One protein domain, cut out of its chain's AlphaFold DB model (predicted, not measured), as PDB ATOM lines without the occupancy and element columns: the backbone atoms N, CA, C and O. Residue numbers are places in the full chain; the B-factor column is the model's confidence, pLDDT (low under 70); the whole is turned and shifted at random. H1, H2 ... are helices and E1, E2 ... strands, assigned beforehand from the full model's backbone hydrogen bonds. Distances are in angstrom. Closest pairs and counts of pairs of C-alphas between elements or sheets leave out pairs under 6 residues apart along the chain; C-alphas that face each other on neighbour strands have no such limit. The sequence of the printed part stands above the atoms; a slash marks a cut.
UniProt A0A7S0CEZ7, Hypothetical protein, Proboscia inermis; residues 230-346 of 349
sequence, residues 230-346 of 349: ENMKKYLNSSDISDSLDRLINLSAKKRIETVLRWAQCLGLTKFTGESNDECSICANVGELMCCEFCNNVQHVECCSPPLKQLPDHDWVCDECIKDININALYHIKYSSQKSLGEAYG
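This is residues 230 to 346 of the 349 residues of the protein "Hypothetical protein" of Proboscia inermis (UniProt A0A7S0CEZ7). A loop-rich head built on the small hairpin E1 and E2 sits at one end of a helical body, where H1, H2, H3 and H5 pack on the long helix H4. H4 starts near the head and runs away from it. The 117 printed residues hold five named helices and two named strands in the order H1 H2 H3 E1 E2 H4 H5; the sheet, E1 - E2, is antiparallel and the class is mostly helix. The whole is compact, with a radius of gyration of the C-alphas of 14.6 A, yet elongated, spanning 45 by 29 by 26 A.

E1 is residues 289 to 291 and E2 residues 298 to 300. H4, residues 319 to 335, measures 24.3 A from C-alpha 319 at (88.638, 14.887, 35.013) to C-alpha 335 at (109.796, 4.590, 28.763). H3, residues 253 to 266, measures 19.9 A, and H2, residues 238 to 249, 16.3 A. H1 is residues 230 to 233, from C-alpha 230 at (103.663, 13.244, 40.714), and H5 residues 340 to 345.

In the hairpin E1 and E2, N 290 and O 299 are 2.8 A apart, within hydrogen-bond range. E1 and H4 are apart. H4 is the hub. H3 touches it with residues 260 to 264 alone, C-alphas 264 and 325 closest at 6.3 A, at a steep tilt of 49 degrees, the same way. H2 touches it with residues 241 to 245 alone, C-alphas 241 and 327 closest at 6.5 A, at a steep tilt of 54 degrees, opposite ways. H4 and H5 form a helical hairpin at a shallow tilt of 21 degrees, C-alphas 333 and 342 closest at 6.0 A. H1 touches H4, C-alphas 232 and 331 closest at 6.4 A. Every O i to N i+4 pair is within hydrogen-bond range in H2, H3 and H4; in H5 1 of 2 is, and H1 is too short for such a pair.

The C-alphas of Gly 287 and Ser 337, the two farthest apart, are 45.6 A apart. The printed part has no cut. The links H3 to E1, 22 residues, and E2 to H4, 18 residues, are long. Mean pLDDT of the printed part is 82.1; residues 230 to 231 and 335 to 346 are under 70.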
ATOM      1  N   GLU A 230     102.761  12.105  40.442       67.44
ATOM      2  CA  GLU A 230     103.663  13.244  40.714       67.44
ATOM      3  C   GLU A 230     105.117  12.891  40.373       67.44
ATOM      4  O   GLU A 230     105.872  13.688  39.814       67.44
ATOM      5  N   ASN A 231     105.495  11.636  40.627       65.19
ATOM      6  CA  ASN A 231     106.803  11.098  40.275       65.19
ATOM      7  C   ASN A 231     106.976  10.749  38.789       65.19
ATOM      8  O   ASN A 231     108.117  10.587  38.366       65.19
ATOM      9  N   MET A 232     105.899  10.634  38.009       74.75
ATOM     10  CA  MET A 232     105.929  10.392  36.559       74.75
ATOM     11  C   MET A 232     105.905  11.703  35.766       74.75
ATOM     12  O   MET A 232     106.663  11.836  34.805       74.75
ATOM     13  N   LYS A 233     105.115  12.694  36.221       77.31
ATOM     14  CA  LYS A 233     104.982  14.047  35.640       77.31
ATOM     15  C   LYS A 233     106.354  14.670  35.315       77.31
ATOM     16  O   LYS A 233     106.545  15.187  34.223       77.31
ATOM     17  N   LYS A 234     107.347  14.511  36.201       78.50
ATOM     18  CA  LYS A 234     108.725  15.039  36.046       78.50
ATOM     19  C   LYS A 234     109.587  14.417  34.928       78.50
ATOM     20  O   LYS A 234     110.690  14.902  34.695       78.50
ATOM     21  N   TYR A 235     109.145  13.331  34.292       71.50
ATOM     22  CA  TYR A 235     109.850  12.670  33.178       71.50
ATOM     23  C   TYR A 235     109.172  12.909  31.816       71.50
ATOM     24  O   TYR A 235     109.646  12.441  30.781       71.50
ATOM     25  N   LEU A 236     108.050  13.621  31.800       77.50
ATOM     26  CA  LEU A 236     107.309  13.973  30.596       77.50
ATOM     27  C   LEU A 236     107.478  15.467  30.313       77.50
ATOM     28  O   LEU A 236     107.685  16.254  31.236       77.50
ATOM     29  N   ASN A 237     107.400  15.861  29.041       80.00
ATOM     30  CA  ASN A 237     107.367  17.284  28.718       80.00
ATOM     31  C   ASN A 237     105.943  17.799  28.976       80.00
ATOM     32  O   ASN A 237     104.970  17.078  28.741       80.00
ATOM     33  N   SER A 238     105.806  19.047  29.423       79.69
ATOM     34  CA  SER A 238     104.492  19.669  29.637       79.69
ATOM     35  C   SER A 238     103.675  19.776  28.344       79.69
ATOM     36  O   SER A 238     102.462  19.582  28.390       79.69
ATOM     37  N   SER A 239     104.337  20.002  27.203       78.75
ATOM     38  CA  SER A 239     103.736  19.963  25.862       78.75
ATOM     39  C   SER A 239     103.108  18.604  25.558       78.75
ATOM     40  O   SER A 239     101.917  18.542  25.285       78.75
ATOM     41  N   ASP A 240     103.867  17.508  25.699       77.62
ATOM     42  CA  ASP A 240     103.404  16.147  25.379       77.62
ATOM     43  C   ASP A 240     102.136  15.778  26.183       77.62
ATOM     44  O   ASP A 240     101.235  15.103  25.681       77.62
ATOM     45  N   ILE A 241     102.064  16.226  27.447       78.50
ATOM     46  CA  ILE A 241     100.905  16.012  28.325       78.50
ATOM     47  C   ILE A 241      99.702  16.839  27.856       78.50
ATOM     48  O   ILE A 241      98.600  16.285  27.787       78.50
ATOM     49  N   SER A 242      99.903  18.127  27.541       79.25
ATOM     50  CA  SER A 242      98.841  19.015  27.047       79.25
ATOM     51  C   SER A 242      98.286  18.505  25.724       79.25
ATOM     52  O   SER A 242      97.102  18.202  25.652       79.25
ATOM     53  N   ASP A 243      99.144  18.263  24.732       81.50
ATOM     54  CA  ASP A 243      98.757  17.806  23.395       81.50
ATOM     55  C   ASP A 243      97.947  16.500  23.430       81.50
ATOM     56  O   ASP A 243      97.035  16.303  22.624       81.50
ATOM     57  N   SER A 244      98.274  15.581  24.346       83.81
ATOM     58  CA  SER A 244      97.510  14.343  24.543       83.81
ATOM     59  C   SER A 244      96.160  14.605  25.222       83.81
ATOM     60  O   SER A 244      95.140  14.034  24.828       83.81
ATOM     61  N   LEU A 245      96.125  15.499  26.217       85.25
ATOM     62  CA  LEU A 245      94.895  15.872  26.914       85.25
ATOM     63  C   LEU A 245      93.933  16.643  25.997       85.25
ATOM     64  O   LEU A 245      92.741  16.353  25.990       85.25
ATOM     65  N   ASP A 246      94.448  17.542  25.160       84.19
ATOM     66  CA  ASP A 246      93.682  18.286  24.161       84.19
ATOM     67  C   ASP A 246      93.098  17.341  23.100       84.19
ATOM     68  O   ASP A 246      91.928  17.459  22.731       84.19
ATOM     69  N   ARG A 247      93.853  16.324  22.657       87.31
ATOM     70  CA  ARG A 247      93.318  15.260  21.781       87.31
ATOM     71  C   ARG A 247      92.173  14.493  22.446       87.31
ATOM     72  O   ARG A 247      91.166  14.256  21.787       87.31
ATOM     73  N   LEU A 248      92.287  14.141  23.731       84.81
ATOM     74  CA  LEU A 248      91.208  13.484  24.488       84.81
ATOM     75  C   LEU A 248      89.973  14.379  24.647       84.81
ATOM     76  O   LEU A 248      88.846  13.908  24.491       84.81
ATOM     77  N   ILE A 249      90.169  15.659  24.959       87.31
ATOM     78  CA  ILE A 249      89.094  16.646  25.122       87.31
ATOM     79  C   ILE A 249      88.319  16.828  23.812       87.31
ATOM     80  O   ILE A 249      87.089  16.849  23.835       87.31
ATOM     81  N   ASN A 250      89.016  16.843  22.672       86.88
ATOM     82  CA  ASN A 250      88.410  16.942  21.342       86.88
ATOM     83  C   ASN A 250      87.671  15.668  20.873       86.88
ATOM     84  O   ASN A 250      86.965  15.710  19.866       86.88
ATOM     85  N   LEU A 251      87.781  14.538  21.585       86.75
ATOM     86  CA  LEU A 251      86.924  13.370  21.348       86.75
ATOM     87  C   LEU A 251      85.516  13.583  21.924       86.75
ATOM     88  O   LEU A 251      85.331  14.254  22.942       86.75
ATOM     89  N   SER A 252      84.524  12.912  21.326       87.56
ATOM     90  CA  SER A 252      83.194  12.781  21.932       87.56
ATOM     91  C   SER A 252      83.290  12.113  23.308       87.56
ATOM     92  O   SER A 252      84.150  11.259  23.525       87.56
ATOM     93  N   ALA A 253      82.395  12.472  24.235       86.25
ATOM     94  CA  ALA A 253      82.433  12.001  25.623       86.25
ATOM     95  C   ALA A 253      82.569  10.472  25.730       86.25
ATOM     96  O   ALA A 253      83.509   9.978  26.352       86.25
ATOM     97  N   LYS A 254      81.717   9.726  25.013       87.44
ATOM     98  CA  LYS A 254      81.793   8.261  24.923       87.44
ATOM     99  C   LYS A 254      83.168   7.774  24.453       87.44
ATOM    100  O   LYS A 254      83.768   6.918  25.094       87.44
ATOM    101  N   LYS A 255      83.715   8.345  23.371       88.12
ATOM    102  CA  LYS A 255      85.011   7.915  22.818       88.12
ATOM    103  C   LYS A 255      86.188   8.277  23.727       88.12
ATOM    104  O   LYS A 255      87.139   7.498  23.817       88.12
ATOM    105  N   ARG A 256      86.120   9.416  24.423       90.19
ATOM    106  CA  ARG A 256      87.086   9.825  25.453       90.19
ATOM    107  C   ARG A 256      87.114   8.809  26.592       90.19
ATOM    108  O   ARG A 256      88.178   8.280  26.899       90.19
ATOM    109  N   ILE A 257      85.951   8.485  27.155       91.50
ATOM    110  CA  ILE A 257      85.843   7.551  28.277       91.50
ATOM    111  C   ILE A 257      86.228   6.121  27.870       91.50
ATOM    112  O   ILE A 257      87.052   5.517  28.551       91.50
ATOM    113  N   GLU A 258      85.767   5.607  26.723       89.88
ATOM    114  CA  GLU A 258      86.232   4.319  26.170       89.88
ATOM    115  C   GLU A 258      87.764   4.259  26.046       89.88
ATOM    116  O   GLU A 258      88.391   3.239  26.341       89.88
ATOM    117  N   THR A 259      88.381   5.361  25.608       86.69
ATOM    118  CA  THR A 259      89.835   5.464  25.447       86.69
ATOM    119  C   THR A 259      90.539   5.429  26.803       86.69
ATOM    120  O   THR A 259      91.451   4.627  26.981       86.69
ATOM    121  N   VAL A 260      90.073   6.214  27.778       89.62
ATOM    122  CA  VAL A 260      90.630   6.264  29.141       89.62
ATOM    123  C   VAL A 260      90.445   4.936  29.884       89.62
ATOM    124  O   VAL A 260      91.388   4.469  30.520       89.62
ATOM    125  N   LEU A 261      89.293   4.271  29.756       88.44
ATOM    126  CA  LEU A 261      89.048   2.942  30.332       88.44
ATOM    127  C   LEU A 261      89.975   1.880  29.725       88.44
ATOM    128  O   LEU A 261      90.569   1.087  30.458       88.44
ATOM    129  N   ARG A 262      90.179   1.899  28.398       86.00
ATOM    130  CA  ARG A 262      91.166   1.039  27.723       86.00
ATOM    131  C   ARG A 262      92.578   1.290  28.257       86.00
ATOM    132  O   ARG A 262      93.314   0.340  28.509       86.00
ATOM    133  N   TRP A 263      92.956   2.550  28.454       85.19
ATOM    134  CA  TRP A 263      94.266   2.913  28.997       85.19
ATOM    135  C   TRP A 263      94.429   2.437  30.446       85.19
ATOM    136  O   TRP A 263      95.434   1.810  30.770       85.19
ATOM    137  N   ALA A 264      93.419   2.640  31.295       83.31
ATOM    138  CA  ALA A 264      93.389   2.136  32.665       83.31
ATOM    139  C   ALA A 264      93.526   0.605  32.729       83.31
ATOM    140  O   ALA A 264      94.289   0.086  33.546       83.31
ATOM    141  N   GLN A 265      92.868  -0.117  31.816       82.38
ATOM    142  CA  GLN A 265      92.998  -1.569  31.678       82.38
ATOM    143  C   GLN A 265      94.422  -1.986  31.268       82.38
ATOM    144  O   GLN A 265      94.973  -2.917  31.853       82.38
ATOM    145  N   CYS A 266      95.050  -1.288  30.313       76.44
ATOM    146  CA  CYS A 266      96.449  -1.521  29.926       76.44
ATOM    147  C   CYS A 266      97.443  -1.239  31.066       76.44
ATOM    148  O   CYS A 266      98.466  -1.916  31.165       76.44
ATOM    149  N   LEU A 267      97.132  -0.275  31.936       77.69
ATOM    150  CA  LEU A 267      97.905   0.064  33.135       77.69
ATOM    151  C   LEU A 267      97.624  -0.873  34.328       77.69
ATOM    152  O   LEU A 267      98.307  -0.783  35.349       77.69
ATOM    153  N   GLY A 268      96.641  -1.773  34.219       76.62
ATOM    154  CA  GLY A 268      96.252  -2.693  35.289       76.62
ATOM    155  C   GLY A 268      95.578  -2.013  36.484       76.62
ATOM    156  O   GLY A 268      95.694  -2.510  37.604       76.62
ATOM    157  N   LEU A 269      94.905  -0.877  36.268       81.75
ATOM    158  CA  LEU A 269      94.150  -0.183  37.310       81.75
ATOM    159  C   LEU A 269      92.864  -0.948  37.645       81.75
ATOM    160  O   LEU A 269      92.132  -1.394  36.760       81.75
ATOM    161  N   THR A 270      92.583  -1.088  38.937       83.12
ATOM    162  CA  THR A 270      91.347  -1.683  39.456       83.12
ATOM    163  C   THR A 270      90.280  -0.613  39.647       83.12
ATOM    164  O   THR A 270      90.602   0.490  40.090       83.12
ATOM    165  N   LYS A 271      89.016  -0.953  39.370       88.88
ATOM    166  CA  LYS A 271      87.874  -0.089  39.694       88.88
ATOM    167  C   LYS A 271      87.810   0.195  41.200       88.88
ATOM    168  O   LYS A 271      88.186  -0.658  42.009       88.88
ATOM    169  N   PHE A 272      87.343   1.383  41.563       89.00
ATOM    170  CA  PHE A 272      87.091   1.782  42.940       89.00
ATOM    171  C   PHE A 272      85.878   1.024  43.504       89.00
ATOM    172  O   PHE A 272      84.901   0.780  42.802       89.00
ATOM    173  N   THR A 273      85.967   0.608  44.768       86.00
ATOM    174  CA  THR A 273      84.956  -0.227  45.447       86.00
ATOM    175  C   THR A 273      84.551   0.308  46.823       86.00
ATOM    176  O   THR A 273      83.864  -0.387  47.571       86.00
ATOM    177  N   GLY A 274      85.005   1.512  47.180       86.38
ATOM    178  CA  GLY A 274      84.598   2.197  48.404       86.38
ATOM    179  C   GLY A 274      83.355   3.064  48.196       86.38
ATOM    180  O   GLY A 274      82.722   3.038  47.144       86.38
ATOM    181  N   GLU A 275      83.027   3.852  49.215       89.38
ATOM    182  CA  GLU A 275      81.946   4.835  49.157       89.38
ATOM    183  C   GLU A 275      82.392   6.061  48.338       89.38
ATOM    184  O   GLU A 275      83.495   6.583  48.521       89.38
ATOM    185  N   SER A 276      81.542   6.495  47.405       90.44
ATOM    186  CA  SER A 276      81.706   7.757  46.675       90.44
ATOM    187  C   SER A 276      81.293   8.944  47.550       90.44
ATOM    188  O   SER A 276      80.494   8.788  48.470       90.44
ATOM    189  N   ASN A 277      81.810  10.136  47.255       91.81
ATOM    190  CA  ASN A 277      81.428  11.363  47.955       91.81
ATOM    191  C   ASN A 277      79.979  11.773  47.629       91.81
ATOM    192  O   ASN A 277      79.502  11.534  46.523       91.81
ATOM    193  N   ASP A 278      79.325  12.479  48.553       92.50
ATOM    194  CA  ASP A 278      77.971  13.033  48.363       92.50
ATOM    195  C   ASP A 278      77.959  14.419  47.674       92.50
ATOM    196  O   ASP A 278      76.903  14.930  47.303       92.50
ATOM    197  N   GLU A 279      79.127  15.047  47.501       92.88
ATOM    198  CA  GLU A 279      79.292  16.412  46.983       92.88
ATOM    199  C   GLU A 279      80.120  16.431  45.692       92.88
ATOM    200  O   GLU A 279      81.149  15.760  45.575       92.88
ATOM    201  N   CYS A 280      79.707  17.248  44.718       91.38
ATOM    202  CA  CYS A 280      80.438  17.413  43.464       91.38
ATOM    203  C   CYS A 280      81.857  17.955  43.689       91.38
ATOM    204  O   CYS A 280      82.024  19.058  44.204       91.38
ATOM    205  N   SER A 281      82.875  17.268  43.159       90.25
ATOM    206  CA  SER A 281      84.292  17.651  43.300       90.25
ATOM    207  C   SER A 281      84.681  18.989  42.645       90.25
ATOM    208  O   SER A 281      85.828  19.408  42.756       90.25
ATOM    209  N   ILE A 282      83.758  19.640  41.926       92.44
ATOM    210  CA  ILE A 282      83.979  20.901  41.199       92.44
ATOM    211  C   ILE A 282      83.227  22.072  41.842       92.44
ATOM    212  O   ILE A 282      83.778  23.165  41.938       92.44
ATOM    213  N   CYS A 283      81.977  21.867  42.275       93.19
ATOM    214  CA  CYS A 283      81.131  22.935  42.825       93.19
ATOM    215  C   CYS A 283      80.718  22.741  44.295       93.19
ATOM    216  O   CYS A 283      79.997  23.588  44.812       93.19
ATOM    217  N   ALA A 284      81.151  21.655  44.949       92.56
ATOM    218  CA  ALA A 284      80.845  21.295  46.342       92.56
ATOM    219  C   ALA A 284      79.342  21.224  46.695       92.56
ATOM    220  O   ALA A 284      78.964  21.260  47.861       92.56
ATOM    221  N   ASN A 285      78.469  21.108  45.689       91.31
ATOM    222  CA  ASN A 285      77.029  20.953  45.881       91.31
ATOM    223  C   ASN A 285      76.611  19.482  45.749       91.31
ATOM    224  O   ASN A 285      77.168  18.739  44.935       91.31
ATOM    225  N   VAL A 286      75.587  19.103  46.515       92.25
ATOM    226  CA  VAL A 286      74.876  17.817  46.426       92.25
ATOM    227  C   VAL A 286      73.840  17.884  45.293       92.25
ATOM    228  O   VAL A 286      73.231  18.934  45.082       92.25
ATOM    229  N   GLY A 287      73.600  16.779  44.583       90.94
ATOM    230  CA  GLY A 287      72.635  16.741  43.481       90.94
ATOM    231  C   GLY A 287      72.602  15.408  42.730       90.94
ATOM    232  O   GLY A 287      72.812  14.348  43.317       90.94
ATOM    233  N   GLU A 288      72.337  15.463  41.424       90.69
ATOM    234  CA  GLU A 288      72.433  14.306  40.524       90.69
ATOM    235  C   GLU A 288      73.887  14.137  40.054       90.69
ATOM    236  O   GLU A 288      74.397  14.900  39.230       90.69
ATOM    237  N   LEU A 289      74.580  13.161  40.645       92.31
ATOM    238  CA  LEU A 289      76.038  13.063  40.626       92.31
ATOM    239  C   LEU A 289      76.511  11.763  39.965       92.31
ATOM    240  O   LEU A 289      76.083  10.666  40.320       92.31
ATOM    241  N   MET A 290      77.440  11.885  39.018       93.31
ATOM    242  CA  MET A 290      78.097  10.762  38.349       93.31
ATOM    243  C   MET A 290      79.293  10.286  39.170       93.31
ATOM    244  O   MET A 290      80.175  11.085  39.489       93.31
ATOM    245  N   CYS A 291      79.354   8.990  39.471       93.12
ATOM    246  CA  CYS A 291      80.478   8.380  40.185       93.12
ATOM    247  C   CYS A 291      81.665   8.107  39.252       93.12
ATOM    248  O   CYS A 291      81.479   7.710  38.103       93.12
ATOM    249  N   CYS A 292      82.891   8.301  39.744       94.31
ATOM    250  CA  CYS A 292      84.101   7.914  39.025       94.31
ATOM    251  C   CYS A 292      84.428   6.428  39.235       94.31
ATOM    252  O   CYS A 292      84.491   5.949  40.361       94.31
ATOM    253  N   GLU A 293      84.765   5.715  38.160       93.00
ATOM    254  CA  GLU A 293      85.196   4.311  38.223       93.00
ATOM    255  C   GLU A 293      86.518   4.070  38.980       93.00
ATOM    256  O   GLU A 293      86.834   2.923  39.286       93.00
ATOM    257  N   PHE A 294      87.321   5.102  39.266       91.12
ATOM    258  CA  PHE A 294      88.684   4.948  39.814       91.12
ATOM    259  C   PHE A 294      88.974   5.749  41.094       91.12
ATOM    260  O   PHE A 294      90.078   5.649  41.631       91.12
ATOM    261  N   CYS A 295      88.015   6.519  41.612       90.50
ATOM    262  CA  CYS A 295      88.126   7.202  42.906       90.50
ATOM    263  C   CYS A 295      86.739   7.537  43.474       90.50
ATOM    264  O   CYS A 295      85.732   7.389  42.792       90.50
ATOM    265  N   ASN A 296      86.702   8.050  44.701       93.94
ATOM    266  CA  ASN A 296      85.487   8.518  45.370       93.94
ATOM    267  C   ASN A 296      84.917   9.838  44.815       93.94
ATOM    268  O   ASN A 296      83.856  10.267  45.264       93.94
ATOM    269  N   ASN A 297      85.590  10.509  43.871       92.88
ATOM    270  CA  ASN A 297      85.074  11.756  43.308       92.88
ATOM    271  C   ASN A 297      83.773  11.526  42.536       92.88
ATOM    272  O   ASN A 297      83.654  10.590  41.738       92.88
ATOM    273  N   VAL A 298      82.853  12.471  42.698       93.62
ATOM    274  CA  VAL A 298      81.608  12.545  41.939       93.62
ATOM    275  C   VAL A 298      81.464  13.909  41.271       93.62
ATOM    276  O   VAL A 298      81.981  14.914  41.766       93.62
ATOM    277  N   GLN A 299      80.787  13.970  40.125       93.75
ATOM    278  CA  GLN A 299      80.621  15.208  39.355       93.75
ATOM    279  C   GLN A 299      79.207  15.337  38.785       93.75
ATOM    280  O   GLN A 299      78.635  14.353  38.322       93.75
ATOM    281  N   HIS A 300      78.660  16.554  38.757       92.69
ATOM    282  CA  HIS A 300      77.477  16.833  37.942       92.69
ATOM    283  C   HIS A 300      77.823  16.731  36.453       92.69
ATOM    284  O   HIS A 300      78.918  17.109  36.039       92.69
ATOM    285  N   VAL A 301      76.838  16.324  35.654       91.44
ATOM    286  CA  VAL A 301      76.859  16.289  34.178       91.44
ATOM    287  C   VAL A 301      77.413  17.595  33.575       91.44
ATOM    288  O   VAL A 301      78.257  17.569  32.680       91.44
ATOM    289  N   GLU A 302      76.995  18.740  34.119       91.44
ATOM    290  CA  GLU A 302      77.404  20.082  33.675       91.44
ATOM    291  C   GLU A 302      78.775  20.532  34.215       91.44
ATOM    292  O   GLU A 302      79.388  21.441  33.658       91.44
ATOM    293  N   CYS A 303      79.276  19.910  35.288       88.38
ATOM    294  CA  CYS A 303      80.550  20.275  35.922       88.38
ATOM    295  C   CYS A 303      81.776  19.584  35.303       88.38
ATOM    296  O   CYS A 303      82.902  19.903  35.683       88.38
ATOM    297  N   CYS A 304      81.579  18.627  34.397       88.25
ATOM    298  CA  CYS A 304      82.656  17.910  33.715       88.25
ATOM    299  C   CYS A 304      83.351  18.769  32.651       88.25
ATOM    300  O   CYS A 304      82.792  19.757  32.174       88.25
ATOM    301  N   SER A 305      84.555  18.369  32.223       82.31
ATOM    302  CA  SER A 305      85.303  19.087  31.188       82.31
ATOM    303  C   SER A 305      85.507  18.278  29.893       82.31
ATOM    304  O   SER A 305      86.234  17.279  29.874       82.31
ATOM    305  N   PRO A 306      84.955  18.727  28.749       86.19
ATOM    306  CA  PRO A 306      83.831  19.658  28.584       86.19
ATOM    307  C   PRO A 306      82.495  19.167  29.182       86.19
ATOM    308  O   PRO A 306      82.307  17.952  29.310       86.19
ATOM    309  N   PRO A 307      81.551  20.094  29.464       87.19
ATOM    310  CA  PRO A 307      80.237  19.781  30.026       87.19
ATOM    311  C   PRO A 307      79.428  18.821  29.157       87.19
ATOM    312  O   PRO A 307      79.382  18.945  27.927       87.19
ATOM    313  N   LEU A 308      78.745  17.881  29.806       86.62
ATOM    314  CA  LEU A 308      77.790  16.989  29.163       86.62
ATOM    315  C   LEU A 308      76.388  17.618  29.168       86.62
ATOM    316  O   LEU A 308      76.111  18.557  29.908       86.62
ATOM    317  N   LYS A 309      75.491  17.102  28.320       83.94
ATOM    318  CA  LYS A 309      74.086  17.559  28.240       83.94
ATOM    319  C   LYS A 309      73.097  16.640  28.958       83.94
ATOM    320  O   LYS A 309      71.970  17.044  29.210       83.94
ATOM    321  N   GLN A 310      73.488  15.389  29.182       85.75
ATOM    322  CA  GLN A 310      72.678  14.303  29.734       85.75
ATOM    323  C   GLN A 310      73.616  13.331  30.460       85.75
ATOM    324  O   GLN A 310      74.807  13.282  30.138       85.75
ATOM    325  N   LEU A 311      73.081  12.563  31.414       83.88
ATOM    326  CA  LEU A 311      73.802  11.446  32.024       83.88
ATOM    327  C   LEU A 311      74.271  10.453  30.940       83.88
ATOM    328  O   LEU A 311      73.515  10.184  30.004       83.88
ATOM    329  N   PRO A 312      75.495   9.908  31.037       83.62
ATOM    330  CA  PRO A 312      75.970   8.881  30.124       83.62
ATOM    331  C   PRO A 312      75.339   7.519  30.440       83.62
ATOM    332  O   PRO A 312      75.327   7.084  31.588       83.62
ATOM    333  N   ASP A 313      74.935   6.780  29.403       83.00
ATOM    334  CA  ASP A 313      74.491   5.374  29.506       83.00
ATOM    335  C   ASP A 313      75.662   4.381  29.730       83.00
ATOM    336  O   ASP A 313      75.571   3.196  29.402       83.00
ATOM    337  N   HIS A 314      76.815   4.864  30.196       82.50
ATOM    338  CA  HIS A 314      78.064   4.112  30.316       82.50
ATOM    339  C   HIS A 314      78.885   4.581  31.523       82.50
ATOM    340  O   HIS A 314      78.731   5.718  31.965       82.50
ATOM    341  N   ASP A 315      79.806   3.728  31.990       89.62
ATOM    342  CA  ASP A 315      80.867   4.028  32.967       89.62
ATOM    343  C   ASP A 315      81.415   5.466  32.827       89.62
ATOM    344  O   ASP A 315      81.589   5.955  31.707       89.62
ATOM    345  N   TRP A 316      81.738   6.136  33.939       92.31
ATOM    346  CA  TRP A 316      82.269   7.508  33.947       92.31
ATOM    347  C   TRP A 316      83.625   7.614  34.658       92.31
ATOM    348  O   TRP A 316      83.919   6.910  35.622       92.31
ATOM    349  N   VAL A 317      84.482   8.525  34.192       93.00
ATOM    350  CA  VAL A 317      85.793   8.798  34.797       93.00
ATOM    351  C   VAL A 317      85.938  10.303  34.973       93.00
ATOM    352  O   VAL A 317      85.806  11.047  34.005       93.00
ATOM    353  N   CYS A 318      86.221  10.752  36.197       92.88
ATOM    354  CA  CYS A 318      86.351  12.174  36.501       92.88
ATOM    355  C   CYS A 318      87.596  12.808  35.859       92.88
ATOM    356  O   CYS A 318      88.586  12.127  35.568       92.88
ATOM    357  N   ASP A 319      87.576  14.133  35.698       90.19
ATOM    358  CA  ASP A 319      88.638  14.887  35.013       90.19
ATOM    359  C   ASP A 319      90.037  14.695  35.633       90.19
ATOM    360  O   ASP A 319      91.046  14.773  34.930       90.19
ATOM    361  N   GLU A 320      90.122  14.431  36.942       89.88
ATOM    362  CA  GLU A 320      91.382  14.128  37.636       89.88
ATOM    363  C   GLU A 320      91.930  12.756  37.231       89.88
ATOM    364  O   GLU A 320      93.063  12.656  36.757       89.88
ATOM    365  N   CYS A 321      91.104  11.708  37.305       90.50
ATOM    366  CA  CYS A 321      91.496  10.375  36.856       90.50
ATOM    367  C   CYS A 321      91.823  10.347  35.356       90.50
ATOM    368  O   CYS A 321      92.791   9.692  34.979       90.50
ATOM    369  N   ILE A 322      91.108  11.092  34.501       91.00
ATOM    370  CA  ILE A 322      91.464  11.231  33.075       91.00
ATOM    371  C   ILE A 322      92.895  11.775  32.921       91.00
ATOM    372  O   ILE A 322      93.687  11.209  32.161       91.00
ATOM    373  N   LYS A 323      93.255  12.841  33.651       88.94
ATOM    374  CA  LYS A 323      94.601  13.442  33.608       88.94
ATOM    375  C   LYS A 323      95.672  12.475  34.105       88.94
ATOM    376  O   LYS A 323      96.687  12.300  33.433       88.94
ATOM    377  N   ASP A 324      95.450  11.823  35.242       88.88
ATOM    378  CA  ASP A 324      96.449  10.933  35.835       88.88
ATOM    379  C   ASP A 324      96.619   9.635  35.021       88.88
ATOM    380  O   ASP A 324      97.748   9.188  34.808       88.88
ATOM    381  N   ILE A 325      95.538   9.077  34.459       87.75
ATOM    382  CA  ILE A 325      95.597   7.938  33.526       87.75
ATOM    383  C   ILE A 325      96.339   8.328  32.238       87.75
ATOM    384  O   ILE A 325      97.194   7.565  31.788       87.75
ATOM    385  N   ASN A 326      96.085   9.516  31.674       86.94
ATOM    386  CA  ASN A 326      96.811  10.036  30.506       86.94
ATOM    387  C   ASN A 326      98.321  10.158  30.772       86.94
ATOM    388  O   ASN A 326      99.142   9.676  29.997       86.94
ATOM    389  N   ILE A 327      98.701  10.739  31.908       84.62
ATOM    390  CA  ILE A 327     100.105  10.914  32.305       84.62
ATOM    391  C   ILE A 327     100.801   9.564  32.515       84.62
ATOM    392  O   ILE A 327     101.933   9.372  32.070       84.62
ATOM    393  N   ASN A 328     100.122   8.609  33.149       83.75
ATOM    394  CA  ASN A 328     100.637   7.259  33.356       83.75
ATOM    395  C   ASN A 328     100.794   6.505  32.015       83.75
ATOM    396  O   ASN A 328     101.841   5.910  31.748       83.75
ATOM    397  N   ALA A 329      99.812   6.623  31.111       82.62
ATOM    398  CA  ALA A 329      99.877   6.083  29.752       82.62
ATOM    399  C   ALA A 329     101.059   6.662  28.953       82.62
ATOM    400  O   ALA A 329     101.870   5.898  28.429       82.62
ATOM    401  N   LEU A 330     101.223   7.991  28.920       80.56
ATOM    402  CA  LEU A 330     102.341   8.668  28.248       80.56
ATOM    403  C   LEU A 330     103.704   8.259  28.820       80.56
ATOM    404  O   LEU A 330     104.641   8.004  28.060       80.56
ATOM    405  N   TYR A 331     103.821   8.151  30.147       79.00
ATOM    406  CA  TYR A 331     105.041   7.670  30.798       79.00
ATOM    407  C   TYR A 331     105.392   6.253  30.326       79.00
ATOM    408  O   TYR A 331     106.533   5.985  29.940       79.00
ATOM    409  N   HIS A 332     104.399   5.364  30.269       72.25
ATOM    410  CA  HIS A 332     104.594   4.021  29.744       72.25
ATOM    411  C   HIS A 332     104.903   3.995  28.241       72.25
ATOM    412  O   HIS A 332     105.773   3.220  27.855       72.25
ATOM    413  N   ILE A 333     104.299   4.839  27.401       73.44
ATOM    414  CA  ILE A 333     104.648   4.938  25.970       73.44
ATOM    415  C   ILE A 333     106.113   5.367  25.792       73.44
ATOM    416  O   ILE A 333     106.841   4.755  25.011       73.44
ATOM    417  N   LYS A 334     106.565   6.383  26.539       72.06
ATOM    418  CA  LYS A 334     107.905   6.982  26.399       72.06
ATOM    419  C   LYS A 334     109.030   6.103  26.959       72.06
ATOM    420  O   LYS A 334     110.140   6.132  26.432       72.06
ATOM    421  N   TYR A 335     108.763   5.329  28.018       64.31
ATOM    422  CA  TYR A 335     109.796   4.590  28.763       64.31
ATOM    423  C   TYR A 335     109.652   3.060  28.773       64.31
ATOM    424  O   TYR A 335     110.564   2.373  29.242       64.31
ATOM    425  N   SER A 336     108.570   2.488  28.233       57.84
ATOM    426  CA  SER A 336     108.480   1.033  28.034       57.84
ATOM    427  C   SER A 336     109.149   0.639  26.720       57.84
ATOM    428  O   SER A 336     108.780   1.121  25.657       57.84
ATOM    429  N   SER A 337     110.056  -0.338  26.749       42.81
ATOM    430  CA  SER A 337     110.684  -0.909  25.539       42.81
ATOM    431  C   SER A 337     109.728  -1.757  24.672       42.81
ATOM    432  O   SER A 337     110.173  -2.581  23.876       42.81
ATOM    433  N   GLN A 338     108.413  -1.604  24.849       44.16
ATOM    434  CA  GLN A 338     107.367  -2.403  24.217       44.16
ATOM    435  C   GLN A 338     106.658  -1.588  23.130       44.16
ATOM    436  O   GLN A 338     105.718  -0.840  23.395       44.16
ATOM    437  N   LYS A 339     107.079  -1.807  21.879       40.41
ATOM    438  CA  LYS A 339     106.510  -1.184  20.668       40.41
ATOM    439  C   LYS A 339     104.988  -1.404  20.518       40.41
ATOM    440  O   LYS A 339     104.321  -0.624  19.855       40.41
ATOM    441  N   SER A 340     104.445  -2.428  21.183       44.28
ATOM    442  CA  SER A 340     103.033  -2.833  21.181       44.28
ATOM    443  C   SER A 340     102.094  -1.996  22.060       44.28
ATOM    444  O   SER A 340     100.881  -2.140  21.933       44.28
ATOM    445  N   LEU A 341     102.597  -1.143  22.965       43.34
ATOM    446  CA  LEU A 341     101.712  -0.264  23.747       43.34
ATOM    447  C   LEU A 341     101.263   0.969  22.948       43.34
ATOM    448  O   LEU A 341     100.117   1.372  23.099       43.34
ATOM    449  N   GLY A 342     102.092   1.527  22.056       44.81
ATOM    450  CA  GLY A 342     101.702   2.685  21.232       44.81
ATOM    451  C   GLY A 342     100.446   2.423  20.387       44.81
ATOM    452  O   GLY A 342      99.501   3.210  20.405       44.81
ATOM    453  N   GLU A 343     100.384   1.252  19.746       44.59
ATOM    454  CA  GLU A 343      99.216   0.782  18.983       44.59
ATOM    455  C   GLU A 343      97.978   0.569  19.881       44.59
ATOM    456  O   GLU A 343      96.856   0.891  19.488       44.59
ATOM    457  N   ALA A 344      98.171   0.092  21.117       47.31
ATOM    458  CA  ALA A 344      97.092  -0.097  22.090       47.31
ATOM    459  C   ALA A 344      96.554   1.228  22.666       47.31
ATOM    460  O   ALA A 344      95.357   1.329  22.939       47.31
ATOM    461  N   TYR A 345      97.403   2.250  22.819       49.47
ATOM    462  CA  TYR A 345      96.991   3.585  23.263       49.47
ATOM    463  C   TYR A 345      96.333   4.399  22.138       49.47
ATOM    464  O   TYR A 345      95.416   5.174  22.417       49.47
ATOM    465  N   GLY A 346      96.698   4.158  20.873       47.88
ATOM    466  CA  GLY A 346      96.058   4.763  19.698       47.88
ATOM    467  C   GLY A 346      96.429   6.228  19.456       47.88
ATOM    468  O   GLY A 346      95.656   6.952  18.835       47.88
TER     469      GLY A 346